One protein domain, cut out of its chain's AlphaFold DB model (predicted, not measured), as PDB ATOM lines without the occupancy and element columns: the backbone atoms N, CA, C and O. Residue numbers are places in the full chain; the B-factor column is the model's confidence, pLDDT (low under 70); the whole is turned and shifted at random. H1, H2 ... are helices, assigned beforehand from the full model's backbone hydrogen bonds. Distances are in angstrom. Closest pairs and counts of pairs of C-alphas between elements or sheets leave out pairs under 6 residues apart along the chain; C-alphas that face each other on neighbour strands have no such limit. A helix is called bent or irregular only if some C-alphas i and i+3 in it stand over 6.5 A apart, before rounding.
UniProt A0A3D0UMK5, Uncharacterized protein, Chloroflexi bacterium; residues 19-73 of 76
ATOM      1  N   ASP A  19      25.834 -20.990  45.517       94.44
ATOM      2  CA  ASP A  19      24.922 -19.909  45.906       94.44
ATOM      3  C   ASP A  19      23.474 -20.253  45.531       94.44
ATOM      4  O   ASP A  19      22.548 -20.049  46.318       94.44
ATOM      5  N   THR A  20      23.288 -20.876  44.365       93.56
ATOM      6  CA  THR A  20      21.996 -21.416  43.937       93.56
ATOM      7  C   THR A  20      21.461 -22.447  44.936       93.56
ATOM      8  O   THR A  20      20.316 -22.329  45.374       93.56
ATOM      9  N   TYR A  21      22.267 -23.428  45.365       95.56
ATOM     10  CA  TYR A  21      21.822 -24.424  46.356       95.56
ATOM     11  C   TYR A  21      21.478 -23.797  47.711       95.56
ATOM     12  O   TYR A  21      20.472 -24.176  48.308       95.56
ATOM     13  N   HIS A  22      22.241 -22.801  48.172       96.19
ATOM     14  CA  HIS A  22      21.945 -22.093  49.422       96.19
ATOM     15  C   HIS A  22      20.572 -21.407  49.386       96.19
ATOM     16  O   HIS A  22      19.840 -21.442  50.375       96.19
ATOM     17  N   ILE A  23      20.190 -20.825  48.243       95.81
ATOM     18  CA  ILE A  23      18.859 -20.229  48.061       95.81
ATOM     19  C   ILE A  23      17.766 -21.302  48.136       95.81
ATOM     20  O   ILE A  23      16.740 -21.083  48.782       95.81
ATOM     21  N   TYR A  24      17.976 -22.472  47.524       96.44
ATOM     22  CA  TYR A  24      17.007 -23.570  47.599       96.44
ATOM     23  C   TYR A  24      16.903 -24.179  49.001       96.44
ATOM     24  O   TYR A  24      15.798 -24.511  49.423       96.44
ATOM     25  N   TYR A  25      18.004 -24.289  49.745       97.00
ATOM     26  CA  TYR A  25      17.968 -24.719  51.147       97.00
ATOM     27  C   TYR A  25      17.225 -23.710  52.008       97.00
ATOM     28  O   TYR A  25      16.301 -24.091  52.716       97.00
ATOM     29  N   ARG A  26      17.498 -22.411  51.839       97.88
ATOM     30  CA  ARG A  26      16.709 -21.356  52.485       97.88
ATOM     31  C   ARG A  26      15.215 -21.491  52.171       97.88
ATOM     32  O   ARG A  26      14.391 -21.449  53.073       97.88
ATOM     33  N   PHE A  27      14.859 -21.712  50.907       97.69
ATOM     34  CA  PHE A  27      13.467 -21.916  50.500       97.69
ATOM     35  C   PHE A  27      12.807 -23.145  51.130       97.69
ATOM     36  O   PHE A  27      11.627 -23.092  51.465       97.69
ATOM     37  N   LEU A  28      13.528 -24.251  51.289       98.19
ATOM     38  CA  LEU A  28      12.952 -25.495  51.795       98.19
ATOM     39  C   LEU A  28      12.931 -25.561  53.329       98.19
ATOM     40  O   LEU A  28      11.971 -26.086  53.894       98.19
ATOM     41  N   GLU A  29      13.960 -25.032  53.988       98.50
ATOM     42  CA  GLU A  29      14.251 -25.289  55.403       98.50
ATOM     43  C   GLU A  29      13.802 -24.176  56.349       98.50
ATOM     44  O   GLU A  29      13.597 -24.449  57.527       98.50
ATOM     45  N   THR A  30      13.646 -22.933  55.882       98.56
ATOM     46  CA  THR A  30      13.347 -21.795  56.770       98.56
ATOM     47  C   THR A  30      11.908 -21.310  56.633       98.56
ATOM     48  O   THR A  30      11.201 -21.648  55.679       98.56
ATOM     49  N   ASP A  31      11.470 -20.514  57.605       98.31
ATOM     50  CA  ASP A  31      10.235 -19.728  57.586       98.31
ATOM     51  C   ASP A  31      10.472 -18.287  57.090       98.31
ATOM     52  O   ASP A  31       9.615 -17.421  57.264       98.31
ATOM     53  N   ASP A  32      11.615 -18.020  56.442       98.50
ATOM     54  CA  ASP A  32      11.948 -16.688  55.938       98.50
ATOM     55  C   ASP A  32      10.933 -16.213  54.896       98.50
ATOM     56  O   ASP A  32      10.604 -16.907  53.930       98.50
ATOM     57  N   GLU A  33      10.504 -14.965  55.029       97.50
ATOM     58  CA  GLU A  33       9.514 -14.372  54.142       97.50
ATOM     59  C   GLU A  33      10.147 -13.415  53.125       97.50
ATOM     60  O   GLU A  33      11.117 -12.712  53.414       97.50
ATOM     61  N   TYR A  34       9.549 -13.357  51.932       95.56
ATOM     62  CA  TYR A  34       9.791 -12.326  50.920       95.56
ATOM     63  C   TYR A  34      11.277 -12.106  50.567       95.56
ATOM     64  O   TYR A  34      11.815 -11.003  50.697       95.56
ATOM     65  N   PHE A  35      11.947 -13.147  50.062       95.81
ATOM     66  CA  PHE A  35      13.347 -13.070  49.613       95.81
ATOM     67  C   PHE A  35      13.536 -13.427  48.129       95.81
ATOM     68  O   PHE A  35      12.675 -14.032  47.485       95.81
ATOM     69  N   ASN A  36      14.664 -12.983  47.567       94.25
ATOM     70  CA  ASN A  36      15.017 -13.207  46.166       94.25
ATOM     71  C   ASN A  36      15.360 -14.690  45.936       94.25
ATOM     72  O   ASN A  36      16.163 -15.261  46.670       94.25
ATOM     73  N   TYR A  37      14.749 -15.298  44.917       92.50
ATOM     74  CA  TYR A  37      14.937 -16.710  44.565       92.50
ATOM     75  C   TYR A  37      16.091 -16.964  43.582       92.50
ATOM     76  O   TYR A  37      16.330 -18.108  43.201       92.50
ATOM     77  N   GLY A  38      16.773 -15.915  43.126       90.94
ATOM     78  CA  GLY A  38      17.917 -16.001  42.228       90.94
ATOM     79  C   GLY A  38      19.167 -15.364  42.825       90.94
ATOM     80  O   GLY A  38      19.107 -14.579  43.767       90.94
ATOM     81  N   THR A  39      20.314 -15.688  42.233       90.56
ATOM     82  CA  THR A  39      21.622 -15.129  42.612       90.56
ATOM     83  C   THR A  39      21.842 -13.711  42.076       90.56
ATOM     84  O   THR A  39      22.665 -12.964  42.597       90.56
ATOM     85  N   ALA A  40      21.091 -13.310  41.047       90.12
ATOM     86  CA  ALA A  40      21.109 -11.956  40.506       90.12
ATOM     87  C   ALA A  40      20.140 -11.030  41.257       90.12
ATOM     88  O   ALA A  40      19.066 -11.452  41.683       90.12
ATOM     89  N   GLU A  41      20.473  -9.737  41.332       86.88
ATOM     90  CA  GLU A  41      19.628  -8.709  41.963       86.88
ATOM     91  C   GLU A  41      18.212  -8.659  41.363       86.88
ATOM     92  O   GLU A  41      17.226  -8.534  42.087       86.88
ATOM     93  N   VAL A  42      18.105  -8.809  40.039       87.12
ATOM     94  CA  VAL A  42      16.828  -8.918  39.329       87.12
ATOM     95  C   VAL A  42      16.626 -10.377  38.907       87.12
ATOM     96  O   VAL A  42      17.396 -10.864  38.075       87.12
ATOM     97  N   PRO A  43      15.598 -11.079  39.418       83.38
ATOM     98  CA  PRO A  43      15.390 -12.478  39.073       83.38
ATOM     99  C   PRO A  43      15.015 -12.666  37.594       83.38
ATOM    100  O   PRO A  43      14.216 -11.910  37.030       83.38
ATOM    101  N   GLY A  44      15.580 -13.700  36.963       82.25
ATOM    102  CA  GLY A  44      15.466 -13.927  35.516       82.25
ATOM    103  C   GLY A  44      14.098 -14.428  35.033       82.25
ATOM    104  O   GLY A  44      13.739 -14.197  33.882       82.25
ATOM    105  N   GLN A  45      13.310 -15.070  35.902       84.69
ATOM    106  CA  GLN A  45      12.010 -15.690  35.580       84.69
ATOM    107  C   GLN A  45      10.832 -14.873  36.156       84.69
ATOM    108  O   GLN A  45       9.813 -15.404  36.594       84.69
ATOM    109  N   GLY A  46      10.976 -13.542  36.176       84.94
ATOM    110  CA  GLY A  46       9.985 -12.602  36.706       84.94
ATOM    111  C   GLY A  46      10.384 -12.000  38.052       84.94
ATOM    112  O   GLY A  46      11.123 -12.601  38.827       84.94
ATOM    113  N   ARG A  47       9.893 -10.785  38.327       88.25
ATOM    114  CA  ARG A  47      10.287  -9.953  39.482       88.25
ATOM    115  C   ARG A  47       9.487 -10.299  40.737       88.25
ATOM    116  O   ARG A  47       8.813  -9.446  41.309       88.25
ATOM    117  N   TRP A  48       9.532 -11.569  41.115       90.25
ATOM    118  CA  TRP A  48       8.837 -12.104  42.280       90.25
ATOM    119  C   TRP A  48       9.828 -12.421  43.395       90.25
ATOM    120  O   TRP A  48      11.007 -12.663  43.145       90.25
ATOM    121  N   PHE A  49       9.313 -12.442  44.616       93.75
ATOM    122  CA  PHE A  49      10.006 -12.904  45.810       93.75
ATOM    123  C   PHE A  49       9.255 -14.129  46.331       93.75
ATOM    124  O   PHE A  49       8.045 -14.254  46.112       93.75
ATOM    125  N   ILE A  50       9.974 -15.040  46.975       95.81
ATOM    126  CA  ILE A  50       9.426 -16.302  47.477       95.81
ATOM    127  C   ILE A  50       9.416 -16.323  49.008       95.81
ATOM    128  O   ILE A  50       9.999 -15.454  49.657       95.81
ATOM    129  N   TYR A  51       8.717 -17.311  49.558       97.94
ATOM    130  CA  TYR A  51       8.571 -17.549  50.991       97.94
ATOM    131  C   TYR A  51       9.070 -18.954  51.297       97.94
ATOM    132  O   TYR A  51       8.810 -19.876  50.517       97.94
ATOM    133  N   GLY A  52       9.773 -19.099  52.413       98.25
ATOM    134  CA  GLY A  52      10.248 -20.375  52.910       98.25
ATOM    135  C   GLY A  52       9.091 -21.326  53.215       98.25
ATOM    136  O   GLY A  52       7.994 -20.914  53.598       98.25
ATOM    137  N   LEU A  53       9.316 -22.616  52.981       97.94
ATOM    138  CA  LEU A  53       8.325 -23.665  53.204       97.94
ATOM    139  C   LEU A  53       8.385 -24.258  54.611       97.94
ATOM    140  O   LEU A  53       7.426 -24.933  54.996       97.94
ATOM    141  N   TYR A  54       9.491 -24.037  55.332       98.19
ATOM    142  CA  TYR A  54       9.769 -24.574  56.662       98.19
ATOM    143  C   TYR A  54       9.388 -26.060  56.781       98.19
ATOM    144  O   TYR A  54       8.523 -26.462  57.568       98.19
ATOM    145  N   LEU A  55       9.957 -26.882  55.891       98.38
ATOM    146  CA  LEU A  55       9.620 -28.299  55.809       98.38
ATOM    147  C   LEU A  55      10.255 -29.084  56.969       98.38
ATOM    148  O   LEU A  55      11.418 -28.856  57.288       98.38
ATOM    149  N   PRO A  56       9.540 -30.060  57.557       98.25
ATOM    150  CA  PRO A  56      10.126 -30.971  58.535       98.25
ATOM    151  C   PRO A  56      11.247 -31.836  57.942       98.25
ATOM    152  O   PRO A  56      11.178 -32.220  56.770       98.25
ATOM    153  N   ASP A  57      12.207 -32.241  58.777       98.19
ATOM    154  CA  ASP A  57      13.361 -33.073  58.397       98.19
ATOM    155  C   ASP A  57      12.972 -34.336  57.608       98.19
ATOM    156  O   ASP A  57      13.583 -34.662  56.590       98.19
ATOM    157  N   ASP A  58      11.892 -35.019  58.007       97.94
ATOM    158  CA  ASP A  58      11.434 -36.244  57.336       97.94
ATOM    159  C   ASP A  58      10.905 -35.993  55.912       97.94
ATOM    160  O   ASP A  58      10.859 -36.904  55.080       97.94
ATOM    161  N   VAL A  59      10.465 -34.766  55.623       98.38
ATOM    162  CA  VAL A  59      10.060 -34.324  54.286       98.38
ATOM    163  C   VAL A  59      11.282 -33.875  53.492       98.38
ATOM    164  O   VAL A  59      11.374 -34.209  52.310       98.38
ATOM    165  N   LEU A  60      12.228 -33.179  54.128       98.44
ATOM    166  CA  LEU A  60      13.485 -32.756  53.505       98.44
ATOM    167  C   LEU A  60      14.287 -33.955  52.987       98.44
ATOM    168  O   LEU A  60      14.666 -33.965  51.819       98.44
ATOM    169  N   GLU A  61      14.445 -35.024  53.775       97.62
ATOM    170  CA  GLU A  61      15.127 -36.250  53.323       97.62
ATOM    171  C   GLU A  61      14.474 -36.860  52.068       97.62
ATOM    172  O   GLU A  61      15.159 -37.300  51.134       97.62
ATOM    173  N   LYS A  62      13.134 -36.854  52.013       97.94
ATOM    174  CA  LYS A  62      12.376 -37.352  50.855       97.94
ATOM    175  C   LYS A  62      12.660 -36.530  49.609       97.94
ATOM    176  O   LYS A  62      12.961 -37.103  48.560       97.94
ATOM    177  N   VAL A  63      12.584 -35.209  49.749       97.69
ATOM    178  CA  VAL A  63      12.776 -34.242  48.663       97.69
ATOM    179  C   VAL A  63      14.219 -34.251  48.164       97.69
ATOM    180  O   VAL A  63      14.431 -34.258  46.952       97.69
ATOM    181  N   TYR A  64      15.199 -34.305  49.070       96.62
ATOM    182  CA  TYR A  64      16.612 -34.244  48.708       96.62
ATOM    183  C   TYR A  64      17.125 -35.504  48.036       96.62
ATOM    184  O   TYR A  64      17.910 -35.390  47.097       96.62
ATOM    185  N   TYR A  65      16.718 -36.695  48.485       96.31
ATOM    186  CA  TYR A  65      17.302 -37.905  47.906       96.31
ATOM    187  C   TYR A  65      16.419 -39.151  47.935       96.31
ATOM    188  O   TYR A  65      16.447 -39.897  46.955       96.31
ATOM    189  N   LEU A  66      15.617 -39.420  48.976       97.06
ATOM    190  CA  LEU A  66      14.940 -40.730  49.065       97.06
ATOM    191  C   LEU A  66      13.970 -40.975  47.901       97.06
ATOM    192  O   LEU A  66      13.897 -42.092  47.382       97.06
ATOM    193  N   ASN A  67      13.262 -39.938  47.444       97.25
ATOM    194  CA  ASN A  67      12.380 -40.063  46.286       97.25
ATOM    195  C   ASN A  67      13.171 -40.321  44.999       97.25
ATOM    196  O   ASN A  67      12.765 -41.159  44.194       97.25
ATOM    197  N   ALA A  68      14.314 -39.651  44.825       96.75
ATOM    198  CA  ALA A  68      15.181 -39.846  43.668       96.75
ATOM    199  C   ALA A  68      15.759 -41.267  43.647       96.75
ATOM    200  O   ALA A  68      15.667 -41.942  42.626       96.75
ATOM    201  N   HIS A  69      16.245 -41.766  44.788       96.06
ATOM    202  CA  HIS A  69      16.708 -43.150  44.927       96.06
ATOM    203  C   HIS A  69      15.630 -44.163  44.537       96.06
ATOM    204  O   HIS A  69      15.908 -45.089  43.776       96.06
ATOM    205  N   ARG A  70      14.392 -43.968  45.013       95.81
ATOM    206  CA  ARG A  70      13.258 -44.846  44.688       95.81
ATOM    207  C   ARG A  70      12.933 -44.851  43.194       95.81
ATOM    208  O   ARG A  70      12.628 -45.905  42.650       95.81
ATOM    209  N   VAL A  71      12.931 -43.682  42.553       96.50
ATOM    210  CA  VAL A  71      12.540 -43.536  41.138       96.50
ATOM    211  C   VAL A  71      13.647 -43.995  40.190       96.50
ATOM    212  O   VAL A  71      13.353 -44.579  39.151       96.50
ATOM    213  N   LEU A  72      14.907 -43.744  40.546       95.50
ATOM    214  CA  LEU A  72      16.072 -44.054  39.717       95.50
ATOM    215  C   LEU A  72      16.667 -45.439  40.003       95.50
ATOM    216  O   LEU A  72      17.624 -45.824  39.337       95.50
ATOM    217  N   SER A  73      16.111 -46.182  40.965       93.56
ATOM    218  CA  SER A  73      16.613 -47.494  41.399       93.56
ATOM    219  C   SER A  73      18.105 -47.463  41.749       93.56
ATOM    220  O   SER A  73      18.868 -48.337  41.343       93.56
TER     221      SER A  73
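Overview. This is residues 19 to 73 of the 76 residues of an uncharacterized protein of Chloroflexi bacterium (UniProt A0A3D0UMK5). A long looping link fills one end of this loose, elongated domain, a kinked helix, H2, makes the other end, and the shorter helix H1 lies between them. The link, residues 30 to 56, runs out and folds back, with residues 35 to 36 paired antiparallel to 49 to 50. The printed part has 55 residues with two named helices, H1 then H2, and no named strand; it is all helix in class, though under half of its residues are in named elements. The radius of gyration of the C-alphas is 13.2 A and the spans are 38 by 22 by 17 A.

Along the chain. Find C-alpha 19 at (24.922, -19.909, 45.906); from there H1, residues 19 to 29, runs 15.3 A. H2, residues 57 to 72, runs 21.8 A to C-alpha 72 at (16.072, -44.054, 39.717). Look near residue 65 for its kink of 39 degrees; H2 is irregular, with C-alphas 64 and 67 7.6 A apart.

Arrangement. H1 and H2 are close but not clearly touching; their closest C-alphas, of Leu 28 and Leu 60, are 7.5 A apart. They run opposite ways at a steep tilt of 63 degrees. In H1 every O i to N i+4 pair is within hydrogen-bond range; in H2, 8 of 12 are.

Size, cuts and confidence. The C-alphas farthest apart, of Glu 41 and Ser 73, are 38.9 A apart. The printed part has no cut, the link from H1 to H2 is long, and no printed residue is under 70 in pLDDT.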